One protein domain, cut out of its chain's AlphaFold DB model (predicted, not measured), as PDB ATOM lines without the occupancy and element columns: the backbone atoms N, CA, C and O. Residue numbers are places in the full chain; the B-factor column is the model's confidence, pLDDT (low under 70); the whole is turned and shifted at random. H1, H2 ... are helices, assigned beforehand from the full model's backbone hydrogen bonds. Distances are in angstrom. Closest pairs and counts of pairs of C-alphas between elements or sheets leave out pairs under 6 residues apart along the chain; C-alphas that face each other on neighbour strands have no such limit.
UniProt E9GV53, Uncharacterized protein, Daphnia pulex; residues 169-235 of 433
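What this domain is: This is residues 169 to 235 of the 433 residues of an uncharacterized protein of Daphnia pulex (UniProt E9GV53). Three helices joined end to end make an open, U-shaped frame: H3, the longest, and H1 are two arms that rise from opposite ends of H2, which forms the base. Each arm slants partly back over H2, H1 at 52 degrees and H3 at 46 degrees to its line, yet the two arms stay apart, with the C-alphas of Glu 169 and Glu 235 at their far ends 34.8 A from each other, and the middle between them is empty. The printed part has 67 residues with three named helices, in the order H1, H2, H3, and no named strand; its class is all helix. It is only just loose, close to extended, with a radius of gyration of the C-alphas of 16.1 A and spans of 38 by 31 by 30 A.

Where its parts are: H3, residues 213 to 235, measures 32.9 A from first to last C-alpha and ends at C-alpha 235 (-2.080, 51.129, 21.697). H2, residues 190 to 210, measures 30.7 A and begins at C-alpha 190 (2.111, 43.882, -10.476). H1, residues 169 to 187, measures 27.1 A and begins at C-alpha 169 (30.006, 47.620, 8.610).

How they stand to each other: H3 and H2 are close but not clearly touching; their closest C-alphas, those of Ala 216 and Arg 208, are 7.8 A apart. They run opposite ways at a steep tilt of 46 degrees. H2 and H1 are also close but not clearly touching, with the closest C-alphas, those of Ala 193 and Leu 185, 7.9 A apart. They run opposite ways at a steep tilt of 52 degrees. H1 and H3 are apart. In H1, H2 and H3 every O i to N i+4 pair is within hydrogen-bond range.

The domain as a whole: The C-alphas of Glu 187 and Glu 213, the two farthest apart, are 39.3 A from each other. Residues 169 to 184 of H1, 197 to 207 of H2 and 220 to 235 of H3 stand free. Both links, H1 to H2 and H2 to H3, are tight, with 2 residues each. The printed part has no cut. Its mean pLDDT is 89.6, and no printed residue is under 70 in this model.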
ATOM      1  N   GLU A 169      30.066  47.867  10.059       91.75
ATOM      2  CA  GLU A 169      30.006  47.620   8.610       91.75
ATOM      3  C   GLU A 169      28.864  46.664   8.236       91.75
ATOM      4  O   GLU A 169      28.182  46.856   7.228       91.75
ATOM      5  N   ARG A 170      28.608  45.634   9.056       91.12
ATOM      6  CA  ARG A 170      27.480  44.713   8.833       91.12
ATOM      7  C   ARG A 170      26.136  45.423   8.957       91.12
ATOM      8  O   ARG A 170      25.231  45.137   8.173       91.12
ATOM      9  N   ILE A 171      26.003  46.341   9.915       91.44
ATOM     10  CA  ILE A 171      24.785  47.138  10.099       91.44
ATOM     11  C   ILE A 171      24.583  48.071   8.902       91.44
ATOM     12  O   ILE A 171      23.482  48.112   8.354       91.44
ATOM     13  N   GLU A 172      25.627  48.766   8.451       92.69
ATOM     14  CA  GLU A 172      25.555  49.651   7.284       92.69
ATOM     15  C   GLU A 172      25.150  48.900   6.012       92.69
ATOM     16  O   GLU A 172      24.248  49.336   5.290       92.69
ATOM     17  N   ILE A 173      25.751  47.732   5.762       91.94
ATOM     18  CA  ILE A 173      25.397  46.882   4.619       91.94
ATOM     19  C   ILE A 173      23.934  46.436   4.717       91.94
ATOM     20  O   ILE A 173      23.205  46.552   3.732       91.94
ATOM     21  N   ALA A 174      23.474  46.006   5.897       91.69
ATOM     22  CA  ALA A 174      22.087  45.591   6.109       91.69
ATOM     23  C   ALA A 174      21.086  46.745   5.915       91.69
ATOM     24  O   ALA A 174      19.994  46.540   5.381       91.69
ATOM     25  N   ILE A 175      21.441  47.969   6.321       91.62
ATOM     26  CA  ILE A 175      20.639  49.169   6.043       91.62
ATOM     27  C   ILE A 175      20.583  49.421   4.535       91.62
ATOM     28  O   ILE A 175      19.494  49.599   3.989       91.62
ATOM     29  N   ALA A 176      21.725  49.378   3.849       93.44
ATOM     30  CA  ALA A 176      21.789  49.593   2.410       93.44
ATOM     31  C   ALA A 176      21.009  48.522   1.620       93.44
ATOM     32  O   ALA A 176      20.338  48.857   0.644       93.44
ATOM     33  N   ASP A 177      21.050  47.256   2.045       93.12
ATOM     34  CA  ASP A 177      20.252  46.167   1.467       93.12
ATOM     35  C   ASP A 177      18.751  46.383   1.679       93.12
ATOM     36  O   ASP A 177      17.976  46.251   0.729       93.12
ATOM     37  N   ARG A 178      18.329  46.782   2.889       92.88
ATOM     38  CA  ARG A 178      16.922  47.119   3.161       92.88
ATOM     39  C   ARG A 178      16.429  48.266   2.285       92.88
ATOM     40  O   ARG A 178      15.343  48.160   1.722       92.88
ATOM     41  N   LEU A 179      17.226  49.321   2.122       93.31
ATOM     42  CA  LEU A 179      16.882  50.455   1.260       93.31
ATOM     43  C   LEU A 179      16.791  50.045  -0.214       93.31
ATOM     44  O   LEU A 179      15.822  50.393  -0.883       93.31
ATOM     45  N   ARG A 180      17.748  49.252  -0.718       92.75
ATOM     46  CA  ARG A 180      17.675  48.693  -2.080       92.75
ATOM     47  C   ARG A 180      16.414  47.861  -2.284       92.75
ATOM     48  O   ARG A 180      15.769  47.989  -3.319       92.75
ATOM     49  N   HIS A 181      16.051  47.036  -1.303       90.25
ATOM     50  CA  HIS A 181      14.837  46.231  -1.377       90.25
ATOM     51  C   HIS A 181      13.570  47.095  -1.373       90.25
ATOM     52  O   HIS A 181      12.664  46.835  -2.154       90.25
ATOM     53  N   GLN A 182      13.515  48.152  -0.559       89.50
ATOM     54  CA  GLN A 182      12.396  49.100  -0.571       89.50
ATOM     55  C   GLN A 182      12.259  49.821  -1.915       89.50
ATOM     56  O   GLN A 182      11.149  49.939  -2.423       89.50
ATOM     57  N   LEU A 183      13.371  50.262  -2.510       92.12
ATOM     58  CA  LEU A 183      13.359  50.871  -3.843       92.12
ATOM     59  C   LEU A 183      12.840  49.890  -4.898       92.12
ATOM     60  O   LEU A 183      11.965  50.254  -5.674       92.12
ATOM     61  N   TYR A 184      13.300  48.635  -4.858       88.81
ATOM     62  CA  TYR A 184      12.771  47.582  -5.724       88.81
ATOM     63  C   TYR A 184      11.257  47.408  -5.548       88.81
ATOM     64  O   TYR A 184      10.540  47.425  -6.535       88.81
ATOM     65  N   LEU A 185      10.755  47.313  -4.310       89.06
ATOM     66  CA  LEU A 185       9.318  47.158  -4.037       89.06
ATOM     67  C   LEU A 185       8.470  48.349  -4.513       89.06
ATOM     68  O   LEU A 185       7.297  48.163  -4.823       89.06
ATOM     69  N   ASN A 186       9.035  49.558  -4.551       86.19
ATOM     70  CA  ASN A 186       8.340  50.752  -5.040       86.19
ATOM     71  C   ASN A 186       8.247  50.791  -6.574       86.19
ATOM     72  O   ASN A 186       7.289  51.344  -7.109       86.19
ATOM     73  N   GLU A 187       9.247  50.241  -7.266       89.12
ATOM     74  CA  GLU A 187       9.309  50.165  -8.732       89.12
ATOM     75  C   GLU A 187       8.741  48.841  -9.285       89.12
ATOM     76  O   GLU A 187       8.581  48.702 -10.497       89.12
ATOM     77  N   GLU A 188       8.419  47.883  -8.405       90.88
ATOM     78  CA  GLU A 188       7.935  46.536  -8.726       90.88
ATOM     79  C   GLU A 188       6.608  46.590  -9.500       90.88
ATOM     80  O   GLU A 188       5.611  47.170  -9.052       90.88
ATOM     81  N   SER A 189       6.571  45.942 -10.665       92.69
ATOM     82  CA  SER A 189       5.326  45.765 -11.415       92.69
ATOM     83  C   SER A 189       4.378  44.783 -10.713       92.69
ATOM     84  O   SER A 189       4.778  43.982  -9.867       92.69
ATOM     85  N   GLN A 190       3.089  44.803 -11.073       89.94
ATOM     86  CA  GLN A 190       2.111  43.882 -10.476       89.94
ATOM     87  C   GLN A 190       2.469  42.408 -10.715       89.94
ATOM     88  O   GLN A 190       2.350  41.605  -9.792       89.94
ATOM     89  N   GLU A 191       2.952  42.067 -11.912       90.12
ATOM     90  CA  GLU A 191       3.363  40.703 -12.263       90.12
ATOM     91  C   GLU A 191       4.578  40.251 -11.435       90.12
ATOM     92  O   GLU A 191       4.571  39.163 -10.860       90.12
ATOM     93  N   GLU A 192       5.597  41.105 -11.290       88.94
ATOM     94  CA  GLU A 192       6.771  40.813 -10.452       88.94
ATOM     95  C   GLU A 192       6.388  40.641  -8.974       88.94
ATOM     96  O   GLU A 192       6.848  39.703  -8.315       88.94
ATOM     97  N   ALA A 193       5.478  41.481  -8.469       88.62
ATOM     98  CA  ALA A 193       4.969  41.383  -7.105       88.62
ATOM     99  C   ALA A 193       4.210  40.073  -6.859       88.62
ATOM    100  O   ALA A 193       4.297  39.504  -5.764       88.62
ATOM    101  N   GLU A 194       3.458  39.588  -7.846       91.88
ATOM    102  CA  GLU A 194       2.772  38.298  -7.773       91.88
ATOM    103  C   GLU A 194       3.765  37.137  -7.741       91.88
ATOM    104  O   GLU A 194       3.691  36.327  -6.814       91.88
ATOM    105  N   VAL A 195       4.754  37.124  -8.639       93.06
ATOM    106  CA  VAL A 195       5.813  36.099  -8.668       93.06
ATOM    107  C   VAL A 195       6.580  36.058  -7.346       93.06
ATOM    108  O   VAL A 195       6.776  34.988  -6.768       93.06
ATOM    109  N   ARG A 196       6.973  37.214  -6.798       92.88
ATOM    110  CA  ARG A 196       7.667  37.279  -5.502       92.88
ATOM    111  C   ARG A 196       6.802  36.743  -4.361       92.88
ATOM    112  O   ARG A 196       7.306  36.038  -3.483       92.88
ATOM    113  N   ARG A 197       5.510  37.090  -4.331       90.44
ATOM    114  CA  ARG A 197       4.570  36.594  -3.310       90.44
ATOM    115  C   ARG A 197       4.352  35.091  -3.438       90.44
ATOM    116  O   ARG A 197       4.234  34.427  -2.412       90.44
ATOM    117  N   GLU A 198       4.288  34.569  -4.656       93.50
ATOM    118  CA  GLU A 198       4.161  33.138  -4.923       93.50
ATOM    119  C   GLU A 198       5.407  32.381  -4.461       93.50
ATOM    120  O   GLU A 198       5.285  31.486  -3.627       93.50
ATOM    121  N   LEU A 199       6.602  32.844  -4.838       92.50
ATOM    122  CA  LEU A 199       7.866  32.269  -4.374       92.50
ATOM    123  C   LEU A 199       7.971  32.274  -2.839       92.50
ATOM    124  O   LEU A 199       8.385  31.289  -2.232       92.50
ATOM    125  N   ASN A 200       7.558  33.365  -2.184       91.56
ATOM    126  CA  ASN A 200       7.547  33.450  -0.722       91.56
ATOM    127  C   ASN A 200       6.565  32.441  -0.091       91.56
ATOM    128  O   ASN A 200       6.885  31.808   0.920       91.56
ATOM    129  N   ARG A 201       5.384  32.242  -0.698       91.19
ATOM    130  CA  ARG A 201       4.423  31.217  -0.257       91.19
ATOM    131  C   ARG A 201       5.004  29.818  -0.411       91.19
ATOM    132  O   ARG A 201       4.909  29.044   0.533       91.19
ATOM    133  N   GLU A 202       5.620  29.515  -1.549       92.00
ATOM    134  CA  GLU A 202       6.263  28.221  -1.795       92.00
ATOM    135  C   GLU A 202       7.373  27.947  -0.781       92.00
ATOM    136  O   GLU A 202       7.359  26.904  -0.136       92.00
ATOM    137  N   GLN A 203       8.268  28.914  -0.555       89.62
ATOM    138  CA  GLN A 203       9.318  28.822   0.467       89.62
ATOM    139  C   GLN A 203       8.748  28.603   1.873       89.62
ATOM    140  O   GLN A 203       9.279  27.820   2.657       89.62
ATOM    141  N   THR A 204       7.644  29.273   2.201       88.12
ATOM    142  CA  THR A 204       6.976  29.090   3.494       88.12
ATOM    143  C   THR A 204       6.387  27.684   3.619       88.12
ATOM    144  O   THR A 204       6.438  27.090   4.694       88.12
ATOM    145  N   VAL A 205       5.822  27.136   2.539       91.69
ATOM    146  CA  VAL A 205       5.277  25.772   2.513       91.69
ATOM    147  C   VAL A 205       6.390  24.739   2.648       91.69
ATOM    148  O   VAL A 205       6.246  23.819   3.449       91.69
ATOM    149  N   THR A 206       7.497  24.891   1.917       92.12
ATOM    150  CA  THR A 206       8.625  23.954   1.995       92.12
ATOM    151  C   THR A 206       9.262  23.963   3.377       92.12
ATOM    152  O   THR A 206       9.464  22.890   3.937       92.12
ATOM    153  N   TYR A 207       9.482  25.143   3.966       85.75
ATOM    154  CA  TYR A 207       9.991  25.264   5.333       85.75
ATOM    155  C   TYR A 207       9.066  24.577   6.347       85.75
ATOM    156  O   TYR A 207       9.519  23.742   7.122       85.75
ATOM    157  N   ARG A 208       7.751  24.843   6.289       86.62
ATOM    158  CA  ARG A 208       6.761  24.213   7.185       86.62
ATOM    159  C   ARG A 208       6.642  22.701   7.001       86.62
ATOM    160  O   ARG A 208       6.225  22.020   7.928       86.62
ATOM    161  N   ALA A 209       6.951  22.177   5.816       87.50
ATOM    162  CA  ALA A 209       6.913  20.742   5.552       87.50
ATOM    163  C   ALA A 209       8.103  19.993   6.176       87.50
ATOM    164  O   ALA A 209       7.998  18.793   6.416       87.50
ATOM    165  N   THR A 210       9.218  20.688   6.420       90.50
ATOM    166  CA  THR A 210      10.434  20.137   7.039       90.50
ATOM    167  C   THR A 210      10.618  20.556   8.500       90.50
ATOM    168  O   THR A 210      11.615  20.168   9.097       90.50
ATOM    169  N   GLU A 211       9.700  21.363   9.041       88.75
ATOM    170  CA  GLU A 211       9.745  21.928  10.395       88.75
ATOM    171  C   GLU A 211       9.492  20.834  11.445       88.75
ATOM    172  O   GLU A 211       8.515  20.081  11.358       88.75
ATOM    173  N   ASN A 212      10.366  20.756  12.449       92.00
ATOM    174  CA  ASN A 212      10.190  19.852  13.587       92.00
ATOM    175  C   ASN A 212       9.209  20.447  14.618       92.00
ATOM    176  O   ASN A 212       8.883  21.631  14.578       92.00
ATOM    177  N   GLU A 213       8.733  19.648  15.578       90.06
ATOM    178  CA  GLU A 213       7.707  20.099  16.538       90.06
ATOM    179  C   GLU A 213       8.173  21.267  17.428       90.06
ATOM    180  O   GLU A 213       7.406  22.208  17.640       90.06
ATOM    181  N   GLU A 214       9.440  21.253  17.861       89.81
ATOM    182  CA  GLU A 214      10.063  22.342  18.630       89.81
ATOM    183  C   GLU A 214      10.138  23.645  17.815       89.81
ATOM    184  O   GLU A 214       9.695  24.694  18.281       89.81
ATOM    185  N   GLU A 215      10.602  23.575  16.563       88.31
ATOM    186  CA  GLU A 215      10.672  24.727  15.647       88.31
ATOM    187  C   GLU A 215       9.268  25.298  15.363       88.31
ATOM    188  O   GLU A 215       9.052  26.512  15.353       88.31
ATOM    189  N   ALA A 216       8.271  24.417  15.213       87.62
ATOM    190  CA  ALA A 216       6.883  24.807  14.996       87.62
ATOM    191  C   ALA A 216       6.246  25.477  16.221       87.62
ATOM    192  O   ALA A 216       5.295  26.259  16.074       87.62
ATOM    193  N   GLU A 217       6.688  25.131  17.427       89.94
ATOM    194  CA  GLU A 217       6.270  25.774  18.671       89.94
ATOM    195  C   GLU A 217       6.948  27.137  18.845       89.94
ATOM    196  O   GLU A 217       6.241  28.127  19.044       89.94
ATOM    197  N   GLU A 218       8.261  27.226  18.621       90.75
ATOM    198  CA  GLU A 218       9.019  28.486  18.636       90.75
ATOM    199  C   GLU A 218       8.437  29.501  17.642       90.75
ATOM    200  O   GLU A 218       8.114  30.626  18.012       90.75
ATOM    201  N   ARG A 219       8.142  29.096  16.401       91.38
ATOM    202  CA  ARG A 219       7.505  29.984  15.415       91.38
ATOM    203  C   ARG A 219       6.116  30.462  15.852       91.38
ATOM    204  O   ARG A 219       5.710  31.582  15.514       91.38
ATOM    205  N   ARG A 220       5.324  29.605  16.510       89.50
ATOM    206  CA  ARG A 220       3.995  29.980  17.034       89.50
ATOM    207  C   ARG A 220       4.134  31.007  18.152       89.50
ATOM    208  O   ARG A 220       3.366  31.968  18.170       89.50
ATOM    209  N   GLU A 221       5.125  30.820  19.011       91.50
ATOM    210  CA  GLU A 221       5.476  31.740  20.085       91.50
ATOM    211  C   GLU A 221       5.975  33.085  19.541       91.50
ATOM    212  O   GLU A 221       5.404  34.122  19.863       91.50
ATOM    213  N   ASP A 222       6.912  33.079  18.595       88.44
ATOM    214  CA  ASP A 222       7.392  34.278  17.900       88.44
ATOM    215  C   ASP A 222       6.261  35.029  17.193       88.44
ATOM    216  O   ASP A 222       6.192  36.261  17.213       88.44
ATOM    217  N   SER A 223       5.337  34.296  16.565       88.31
ATOM    218  CA  SER A 223       4.159  34.892  15.930       88.31
ATOM    219  C   SER A 223       3.235  35.541  16.963       88.31
ATOM    220  O   SER A 223       2.658  36.591  16.677       88.31
ATOM    221  N   ARG A 224       3.097  34.939  18.154       91.62
ATOM    222  CA  ARG A 224       2.323  35.490  19.273       91.62
ATOM    223  C   ARG A 224       2.966  36.774  19.789       91.62
ATOM    224  O   ARG A 224       2.294  37.801  19.793       91.62
ATOM    225  N   ILE A 225       4.259  36.732  20.109       90.50
ATOM    226  CA  ILE A 225       5.039  37.877  20.602       90.50
ATOM    227  C   ILE A 225       5.018  39.020  19.581       90.50
ATOM    228  O   ILE A 225       4.745  40.164  19.932       90.50
ATOM    229  N   ARG A 226       5.225  38.729  18.289       89.69
ATOM    230  CA  ARG A 226       5.146  39.743  17.225       89.69
ATOM    231  C   ARG A 226       3.767  40.402  17.167       89.69
ATOM    232  O   ARG A 226       3.684  41.613  16.987       89.69
ATOM    233  N   MET A 227       2.691  39.623  17.268       84.62
ATOM    234  CA  MET A 227       1.329  40.167  17.253       84.62
ATOM    235  C   MET A 227       1.022  41.004  18.500       84.62
ATOM    236  O   MET A 227       0.275  41.975  18.394       84.62
ATOM    237  N   GLU A 228       1.594  40.645  19.647       89.00
ATOM    238  CA  GLU A 228       1.485  41.391  20.903       89.00
ATOM    239  C   GLU A 228       2.241  42.725  20.831       89.00
ATOM    240  O   GLU A 228       1.626  43.763  21.047       89.00
ATOM    241  N   LEU A 229       3.490  42.735  20.352       88.94
ATOM    242  CA  LEU A 229       4.264  43.964  20.113       88.94
ATOM    243  C   LEU A 229       3.560  44.925  19.145       88.94
ATOM    244  O   LEU A 229       3.468  46.119  19.408       88.94
ATOM    245  N   ILE A 230       3.007  44.412  18.037       83.69
ATOM    246  CA  ILE A 230       2.232  45.236  17.090       83.69
ATOM    247  C   ILE A 230       0.995  45.833  17.770       83.69
ATOM    248  O   ILE A 230       0.551  46.926  17.414       83.69
ATOM    249  N   ARG A 231       0.384  45.099  18.701       82.69
ATOM    250  CA  ARG A 231      -0.775  45.581  19.444       82.69
ATOM    251  C   ARG A 231      -0.374  46.672  20.435       82.69
ATOM    252  O   ARG A 231      -1.053  47.691  20.459       82.69
ATOM    253  N   GLU A 232       0.704  46.482  21.186       83.31
ATOM    254  CA  GLU A 232       1.236  47.480  22.120       83.31
ATOM    255  C   GLU A 232       1.640  48.766  21.386       83.31
ATOM    256  O   GLU A 232       1.167  49.838  21.739       83.31
ATOM    257  N   GLU A 233       2.385  48.668  20.279       80.94
ATOM    258  CA  GLU A 233       2.776  49.825  19.457       80.94
ATOM    259  C   GLU A 233       1.549  50.579  18.901       80.94
ATOM    260  O   GLU A 233       1.510  51.812  18.836       80.94
ATOM    261  N   ARG A 234       0.490  49.851  18.525       76.69
ATOM    262  CA  ARG A 234      -0.794  50.463  18.147       76.69
ATOM    263  C   ARG A 234      -1.475  51.155  19.321       76.69
ATOM    264  O   ARG A 234      -2.013  52.242  19.140       76.69
ATOM    265  N   GLU A 235      -1.485  50.539  20.497       80.81
ATOM    266  CA  GLU A 235      -2.080  51.129  21.697       80.81
ATOM    267  C   GLU A 235      -1.327  52.411  22.095       80.81
ATOM    268  O   GLU A 235      -1.971  53.442  22.298       80.81
TER     269      GLU A 235